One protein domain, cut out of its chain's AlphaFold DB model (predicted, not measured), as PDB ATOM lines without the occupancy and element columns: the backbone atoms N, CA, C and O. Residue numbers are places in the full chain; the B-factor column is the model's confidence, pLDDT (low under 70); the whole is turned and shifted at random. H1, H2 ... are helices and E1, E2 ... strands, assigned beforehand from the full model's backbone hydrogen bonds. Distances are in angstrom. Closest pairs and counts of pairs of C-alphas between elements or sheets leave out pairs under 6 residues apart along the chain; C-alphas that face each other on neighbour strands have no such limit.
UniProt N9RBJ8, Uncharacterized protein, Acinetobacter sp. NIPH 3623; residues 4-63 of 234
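This is residues 4 to 63 of the 234 residues of an uncharacterized protein of Acinetobacter sp. NIPH 3623 (UniProt N9RBJ8). A strongly twisted sheet of five strands, curled like part of a barrel, has one long helix, H1, packed along one face on its E1 and E2 side, making two layers. The short helix H2 follows at the end of H1, and the hairpin E3 and E4 makes the far side of the sheet. The printed part has 60 residues, in the order E1 E2 E3 E4 E5 H1 H2; the antiparallel sheet runs E1 E2 E5 E4 E3, and the class is mixed. It is compact, with a radius of gyration of the C-alphas of 10.6 A, and spans 29 by 26 by 18 A.

E1, residues 4 to 7, forms a hairpin with E2, residues 10 to 13; N 4 and O 12 are 2.8 A apart, within hydrogen-bond range. E2 is also the antiparallel neighbour of E5, residues 35 to 37, with N 11 and O 36 at 2.9 A. E3, residues 20 to 23, E4, residues 26 to 32, and E5 form a meander, each strand the antiparallel neighbour of the one before; N 28 and O 21 are 2.8 A apart, as are N 29 and O 37. With E2 before them they form a Greek key, the first of four strands pairing with the fourth. H1, residues 46 to 58, is on the sheet at a height of 8.7 A, over E2 and along it at 7 degrees on the local plane; the closest C-alphas of H1 and E2 are those of Gln 48 and Val 10, 6.9 A. In H1 every O i to N i+4 pair is within hydrogen-bond range. H2, residues 60 to 63, too short for such a pair, is close to H1 but not clearly touching, with the C-alphas of Arg 56 and Cys 62 closest at 6.4 A.

E1 begins at C-alpha 4, (210.944, 146.644, 210.564). E4 is 18.4 A long and H1 18.9 A, from first to last C-alpha. H2 ends at C-alpha 63, (206.574, 164.997, 204.283).

The C-alphas of Gly 25 and Phe 63 are the two farthest apart, 31.2 A. The printed part has no cut and no long link, and no printed residue is under 70 in pLDDT.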
ATOM      1  N   GLN A   4     210.083 146.297 209.445       94.94
ATOM      2  CA  GLN A   4     210.944 146.644 210.564       94.94
ATOM      3  C   GLN A   4     210.056 146.971 211.760       94.94
ATOM      4  O   GLN A   4     209.166 147.816 211.663       94.94
ATOM      5  N   LYS A   5     210.300 146.311 212.892       97.00
ATOM      6  CA  LYS A   5     209.643 146.650 214.155       97.00
ATOM      7  C   LYS A   5     210.214 147.966 214.679       97.00
ATOM      8  O   LYS A   5     211.429 148.075 214.839       97.00
ATOM      9  N   ILE A   6     209.349 148.946 214.931       97.12
ATOM     10  CA  ILE A   6     209.723 150.206 215.588       97.12
ATOM     11  C   ILE A   6     209.641 150.012 217.103       97.12
ATOM     12  O   ILE A   6     210.609 150.242 217.824       97.12
ATOM     13  N   CYS A   7     208.490 149.534 217.568       96.81
ATOM     14  CA  CYS A   7     208.226 149.109 218.938       96.81
ATOM     15  C   CYS A   7     207.098 148.062 218.930       96.81
ATOM     16  O   CYS A   7     206.682 147.596 217.867       96.81
ATOM     17  N   GLU A   8     206.636 147.619 220.100       95.81
ATOM     18  CA  GLU A   8     205.480 146.717 220.169       95.81
ATOM     19  C   GLU A   8     204.244 147.373 219.538       95.81
ATOM     20  O   GLU A   8     203.950 148.538 219.800       95.81
ATOM     21  N   GLY A   9     203.539 146.639 218.673       95.56
ATOM     22  CA  GLY A   9     202.339 147.136 218.003       95.56
ATOM     23  C   GLY A   9     202.576 148.104 216.831       95.56
ATOM     24  O   GLY A   9     201.601 148.466 216.177       95.56
ATOM     25  N   VAL A  10     203.822 148.511 216.534       97.31
ATOM     26  CA  VAL A  10     204.140 149.508 215.489       97.31
ATOM     27  C   VAL A  10     205.255 149.025 214.560       97.31
ATOM     28  O   VAL A  10     206.376 148.725 214.985       97.31
ATOM     29  N   PHE A  11     204.967 149.012 213.260       97.12
ATOM     30  CA  PHE A  11     205.870 148.510 212.226       97.12
ATOM     31  C   PHE A  11     206.011 149.482 211.058       97.12
ATOM     32  O   PHE A  11     205.060 150.165 210.680       97.12
ATOM     33  N   GLN A  12     207.193 149.485 210.442       95.62
ATOM     34  CA  GLN A  12     207.482 150.191 209.197       95.62
ATOM     35  C   GLN A  12     207.730 149.205 208.057       95.62
ATOM     36  O   GLN A  12     208.322 148.142 208.252       95.62
ATOM     37  N   VAL A  13     207.326 149.573 206.846       94.19
ATOM     38  CA  VAL A  13     207.591 148.820 205.613       94.19
ATOM     39  C   VAL A  13     208.312 149.695 204.590       94.19
ATOM     40  O   VAL A  13     208.227 150.920 204.621       94.19
ATOM     41  N   LYS A  14     209.046 149.073 203.661       90.81
ATOM     42  CA  LYS A  14     209.843 149.811 202.663       90.81
ATOM     43  C   LYS A  14     208.999 150.489 201.583       90.81
ATOM     44  O   LYS A  14     209.390 151.537 201.073       90.81
ATOM     45  N   GLU A  15     207.872 149.887 201.236       89.94
ATOM     46  CA  GLU A  15     206.993 150.301 200.145       89.94
ATOM     47  C   GLU A  15     205.565 150.437 200.652       89.94
ATOM     48  O   GLU A  15     205.201 149.825 201.657       89.94
ATOM     49  N   LYS A  16     204.753 151.221 199.939       88.38
ATOM     50  CA  LYS A  16     203.338 151.373 200.260       88.38
ATOM     51  C   LYS A  16     202.655 150.010 200.201       88.38
ATOM     52  O   LYS A  16     202.579 149.408 199.134       88.38
ATOM     53  N   GLY A  17     202.177 149.531 201.344       82.06
ATOM     54  CA  GLY A  17     201.526 148.223 201.431       82.06
ATOM     55  C   GLY A  17     200.004 148.296 201.422       82.06
ATOM     56  O   GLY A  17     199.437 149.378 201.297       82.06
ATOM     57  N   ASP A  18     199.340 147.153 201.558       91.50
ATOM     58  CA  ASP A  18     197.880 147.047 201.605       91.50
ATOM     59  C   ASP A  18     197.254 147.793 202.806       91.50
ATOM     60  O   ASP A  18     197.941 148.155 203.757       91.50
ATOM     61  N   PRO A  19     195.931 148.045 202.829       92.44
ATOM     62  CA  PRO A  19     195.280 148.699 203.971       92.44
ATOM     63  C   PRO A  19     195.470 147.985 205.319       92.44
ATOM     64  O   PRO A  19     195.343 148.620 206.368       92.44
ATOM     65  N   SER A  20     195.765 146.685 205.298       94.81
ATOM     66  CA  SER A  20     196.117 145.891 206.472       94.81
ATOM     67  C   SER A  20     197.062 144.755 206.102       94.81
ATOM     68  O   SER A  20     196.953 144.214 205.004       94.81
ATOM     69  N   ILE A  21     197.909 144.348 207.044       95.00
ATOM     70  CA  ILE A  21     198.811 143.196 206.911       95.00
ATOM     71  C   ILE A  21     198.698 142.285 208.130       95.00
ATOM     72  O   ILE A  21     198.186 142.691 209.173       95.00
ATOM     73  N   GLU A  22     199.203 141.064 208.000       95.62
ATOM     74  CA  GLU A  22     199.378 140.138 209.115       95.62
ATOM     75  C   GLU A  22     200.871 139.994 209.433       95.62
ATOM     76  O   GLU A  22     201.682 139.744 208.536       95.62
ATOM     77  N   ILE A  23     201.238 140.173 210.702       92.94
ATOM     78  CA  ILE A  23     202.589 139.941 211.222       92.94
ATOM     79  C   ILE A  23     202.434 139.053 212.454       92.94
ATOM     80  O   ILE A  23     201.698 139.400 213.375       92.94
ATOM     81  N   GLU A  24     203.094 137.892 212.460       90.12
ATOM     82  CA  GLU A  24     203.074 136.950 213.594       90.12
ATOM     83  C   GLU A  24     201.647 136.539 214.032       90.12
ATOM     84  O   GLU A  24     201.362 136.383 215.216       90.12
ATOM     85  N   GLY A  25     200.723 136.377 213.075       92.75
ATOM     86  CA  GLY A  25     199.331 135.987 213.345       92.75
ATOM     87  C   GLY A  25     198.435 137.112 213.876       92.75
ATOM     88  O   GLY A  25     197.262 136.875 214.165       92.75
ATOM     89  N   LYS A  26     198.959 138.337 214.002       95.56
ATOM     90  CA  LYS A  26     198.203 139.531 214.392       95.56
ATOM     91  C   LYS A  26     197.943 140.425 213.186       95.56
ATOM     92  O   LYS A  26     198.811 140.600 212.328       95.56
ATOM     93  N   LYS A  27     196.753 141.024 213.138       96.31
ATOM     94  CA  LYS A  27     196.364 141.977 212.096       96.31
ATOM     95  C   LYS A  27     196.807 143.386 212.480       96.31
ATOM     96  O   LYS A  27     196.513 143.841 213.576       96.31
ATOM     97  N   TYR A  28     197.421 144.086 211.536       96.75
ATOM     98  CA  TYR A  28     197.819 145.482 211.676       96.75
ATOM     99  C   TYR A  28     197.164 146.329 210.593       96.75
ATOM    100  O   TYR A  28     196.978 145.880 209.459       96.75
ATOM    101  N   ILE A  29     196.830 147.570 210.932       94.88
ATOM    102  CA  ILE A  29     196.141 148.519 210.062       94.88
ATOM    103  C   ILE A  29     197.142 149.571 209.601       94.88
ATOM    104  O   ILE A  29     197.934 150.089 210.387       94.88
ATOM    105  N   ARG A  30     197.106 149.903 208.313       93.62
ATOM    106  CA  ARG A  30     197.946 150.952 207.742       93.62
ATOM    107  C   ARG A  30     197.489 152.323 208.250       93.62
ATOM    108  O   ARG A  30     196.345 152.702 207.986       93.62
ATOM    109  N   LEU A  31     198.369 153.059 208.927       91.62
ATOM    110  CA  LEU A  31     198.125 154.431 209.401       91.62
ATOM    111  C   LEU A  31     198.526 155.475 208.350       91.62
ATOM    112  O   LEU A  31     197.762 156.380 208.037       91.62
ATOM    113  N   MET A  32     199.717 155.303 207.782       89.38
ATOM    114  CA  MET A  32     200.269 156.078 206.664       89.38
ATOM    115  C   MET A  32     200.821 155.092 205.635       89.38
ATOM    116  O   MET A  32     200.855 153.893 205.899       89.38
ATOM    117  N   ASP A  33     201.323 155.559 204.493       90.44
ATOM    118  CA  ASP A  33     201.787 154.665 203.422       90.44
ATOM    119  C   ASP A  33     202.807 153.605 203.882       90.44
ATOM    120  O   ASP A  33     202.775 152.481 203.380       90.44
ATOM    121  N   PHE A  34     203.641 153.921 204.879       92.06
ATOM    122  CA  PHE A  34     204.747 153.063 205.318       92.06
ATOM    123  C   PHE A  34     204.631 152.547 206.756       92.06
ATOM    124  O   PHE A  34     205.521 151.816 207.184       92.06
ATOM    125  N   PHE A  35     203.570 152.893 207.492       95.31
ATOM    126  CA  PHE A  35     203.432 152.547 208.912       95.31
ATOM    127  C   PHE A  35     202.169 151.741 209.195       95.31
ATOM    128  O   PHE A  35     201.079 152.080 208.726       95.31
ATOM    129  N   TYR A  36     202.328 150.711 210.021       96.62
ATOM    130  CA  TYR A  36     201.267 149.824 210.481       96.62
ATOM    131  C   TYR A  36     201.179 149.823 212.000       96.62
ATOM    132  O   TYR A  36     202.204 149.772 212.679       96.62
ATOM    133  N   ILE A  37     199.948 149.848 212.500       96.69
ATOM    134  CA  ILE A  37     199.616 149.888 213.924       96.69
ATOM    135  C   ILE A  37     198.617 148.779 214.270       96.69
ATOM    136  O   ILE A  37     197.760 148.438 213.454       96.69
ATOM    137  N   GLU A  38     198.759 148.172 215.448       96.19
ATOM    138  CA  GLU A  38     197.901 147.061 215.906       96.19
ATOM    139  C   GLU A  38     196.493 147.533 216.299       96.19
ATOM    140  O   GLU A  38     195.508 146.836 216.070       96.19
ATOM    141  N   VAL A  39     196.404 148.744 216.846       95.19
ATOM    142  CA  VAL A  39     195.173 149.387 217.326       95.19
ATOM    143  C   VAL A  39     194.952 150.718 216.601       95.19
ATOM    144  O   VAL A  39     195.893 151.226 215.985       95.19
ATOM    145  N   PRO A  40     193.739 151.302 216.622       94.81
ATOM    146  CA  PRO A  40     193.506 152.660 216.131       94.81
ATOM    147  C   PRO A  40     194.493 153.683 216.712       94.81
ATOM    148  O   PRO A  40     194.959 153.545 217.840       94.81
ATOM    149  N   ALA A  41     194.818 154.732 215.949       94.56
ATOM    150  CA  ALA A  41     195.851 155.696 216.342       94.56
ATOM    151  C   ALA A  41     195.535 156.428 217.659       94.56
ATOM    152  O   ALA A  41     196.443 156.788 218.403       94.56
ATOM    153  N   ASP A  42     194.258 156.617 217.978       94.00
ATOM    154  CA  ASP A  42     193.804 157.236 219.219       94.00
ATOM    155  C   ASP A  42     193.853 156.308 220.446       94.00
ATOM    156  O   ASP A  42     193.722 156.785 221.574       94.00
ATOM    157  N   GLU A  43     194.102 155.016 220.228       95.62
ATOM    158  CA  GLU A  43     194.297 153.993 221.262       95.62
ATOM    159  C   GLU A  43     195.777 153.646 221.482       95.62
ATOM    160  O   GLU A  43     196.095 152.840 222.351       95.62
ATOM    161  N   LEU A  44     196.695 154.249 220.716       95.50
ATOM    162  CA  LEU A  44     198.128 154.054 220.919       95.50
ATOM    163  C   LEU A  44     198.578 154.622 222.267       95.50
ATOM    164  O   LEU A  44     198.216 155.736 222.657       95.50
ATOM    165  N   GLU A  45     199.449 153.875 222.938       95.38
ATOM    166  CA  GLU A  45     200.123 154.330 224.148       95.38
ATOM    167  C   GLU A  45     201.137 155.438 223.834       95.38
ATOM    168  O   GLU A  45     201.679 155.523 222.729       95.38
ATOM    169  N   LEU A  46     201.453 156.270 224.831       92.50
ATOM    170  CA  LEU A  46     202.359 157.418 224.667       92.50
ATOM    171  C   LEU A  46     203.716 157.027 224.063       92.50
ATOM    172  O   LEU A  46     204.221 157.708 223.173       92.50
ATOM    173  N   GLU A  47     204.290 155.906 224.508       94.50
ATOM    174  CA  GLU A  47     205.553 155.406 223.959       94.50
ATOM    175  C   GLU A  47     205.417 155.009 222.483       94.50
ATOM    176  O   GLU A  47     206.308 155.293 221.683       94.50
ATOM    177  N   GLN A  48     204.296 154.396 222.090       96.81
ATOM    178  CA  GLN A  48     204.052 154.018 220.699       96.81
ATOM    179  C   GLN A  48     203.912 155.252 219.807       96.81
ATOM    180  O   GLN A  48     204.509 155.284 218.732       96.81
ATOM    181  N   VAL A  49     203.185 156.277 220.268       95.31
ATOM    182  CA  VAL A  49     203.056 157.560 219.559       95.31
ATOM    183  C   VAL A  49     204.426 158.220 219.398       95.31
ATOM    184  O   VAL A  49     204.808 158.534 218.273       95.31
ATOM    185  N   SER A  50     205.206 158.339 220.476       94.19
ATOM    186  CA  SER A  50     206.547 158.944 220.444       94.19
ATOM    187  C   SER A  50     207.490 158.207 219.485       94.19
ATOM    188  O   SER A  50     208.114 158.808 218.606       94.19
ATOM    189  N   LYS A  51     207.550 156.868 219.560       96.12
ATOM    190  CA  LYS A  51     208.393 156.059 218.664       96.12
ATOM    191  C   LYS A  51     207.952 156.136 217.205       96.12
ATOM    192  O   LYS A  51     208.804 156.202 216.317       96.12
ATOM    193  N   LEU A  52     206.647 156.157 216.947       95.38
ATOM    194  CA  LEU A  52     206.101 156.358 215.609       95.38
ATOM    195  C   LEU A  52     206.455 157.749 215.062       95.38
ATOM    196  O   LEU A  52     206.894 157.853 213.918       95.38
ATOM    197  N   CYS A  53     206.312 158.806 215.866       93.25
ATOM    198  CA  CYS A  53     206.677 160.172 215.488       93.25
ATOM    199  C   CYS A  53     208.177 160.294 215.186       93.25
ATOM    200  O   CYS A  53     208.547 160.843 214.148       93.25
ATOM    201  N   GLN A  54     209.045 159.706 216.016       92.69
ATOM    202  CA  GLN A  54     210.492 159.643 215.771       92.69
ATOM    203  C   GLN A  54     210.820 158.909 214.462       92.69
ATOM    204  O   GLN A  54     211.613 159.400 213.657       92.69
ATOM    205  N   ALA A  55     210.174 157.767 214.205       94.25
ATOM    206  CA  ALA A  55     210.346 157.041 212.949       94.25
ATOM    207  C   ALA A  55     209.894 157.890 211.745       94.25
ATOM    208  O   ALA A  55     210.624 157.990 210.755       94.25
ATOM    209  N   ARG A  56     208.745 158.574 211.853       92.69
ATOM    210  CA  ARG A  56     208.209 159.486 210.828       92.69
ATOM    211  C   ARG A  56     209.197 160.594 210.462       92.69
ATOM    212  O   ARG A  56     209.360 160.874 209.282       92.69
ATOM    213  N   VAL A  57     209.887 161.188 211.438       89.94
ATOM    214  CA  VAL A  57     210.894 162.242 211.192       89.94
ATOM    215  C   VAL A  57     212.042 161.742 210.305       89.94
ATOM    216  O   VAL A  57     212.520 162.473 209.440       89.94
ATOM    217  N   SER A  58     212.454 160.482 210.467       90.31
ATOM    218  CA  SER A  58     213.509 159.873 209.641       90.31
ATOM    219  C   SER A  58     213.038 159.384 208.263       90.31
ATOM    220  O   SER A  58     213.863 159.109 207.388       90.31
ATOM    221  N   GLU A  59     211.726 159.310 208.034       92.12
ATOM    222  CA  GLU A  59     211.120 158.879 206.776       92.12
ATOM    223  C   GLU A  59     210.703 160.095 205.935       92.12
ATOM    224  O   GLU A  59     209.580 160.588 206.020       92.12
ATOM    225  N   LYS A  60     211.612 160.586 205.082       90.31
ATOM    226  CA  LYS A  60     211.395 161.811 204.281       90.31
ATOM    227  C   LYS A  60     210.107 161.788 203.455       90.31
ATOM    228  O   LYS A  60     209.464 162.824 203.306       90.31
ATOM    229  N   ARG A  61     209.702 160.609 202.971       91.06
ATOM    230  CA  ARG A  61     208.486 160.427 202.162       91.06
ATOM    231  C   ARG A  61     207.204 160.779 202.926       91.06
ATOM    232  O   ARG A  61     206.183 161.048 202.306       91.06
ATOM    233  N   CYS A  62     207.238 160.814 204.260       89.69
ATOM    234  CA  CYS A  62     206.104 161.247 205.079       89.69
ATOM    235  C   CYS A  62     205.795 162.744 204.974       89.69
ATOM    236  O   CYS A  62     204.705 163.146 205.370       89.69
ATOM    237  N   PHE A  63     206.721 163.548 204.448       89.88
ATOM    238  CA  PHE A  63     206.574 164.997 204.283       89.88
ATOM    239  C   PHE A  63     206.309 165.403 202.824       89.88
ATOM    240  O   PHE A  63     206.458 166.565 202.450       89.88
TER     241      PHE A  63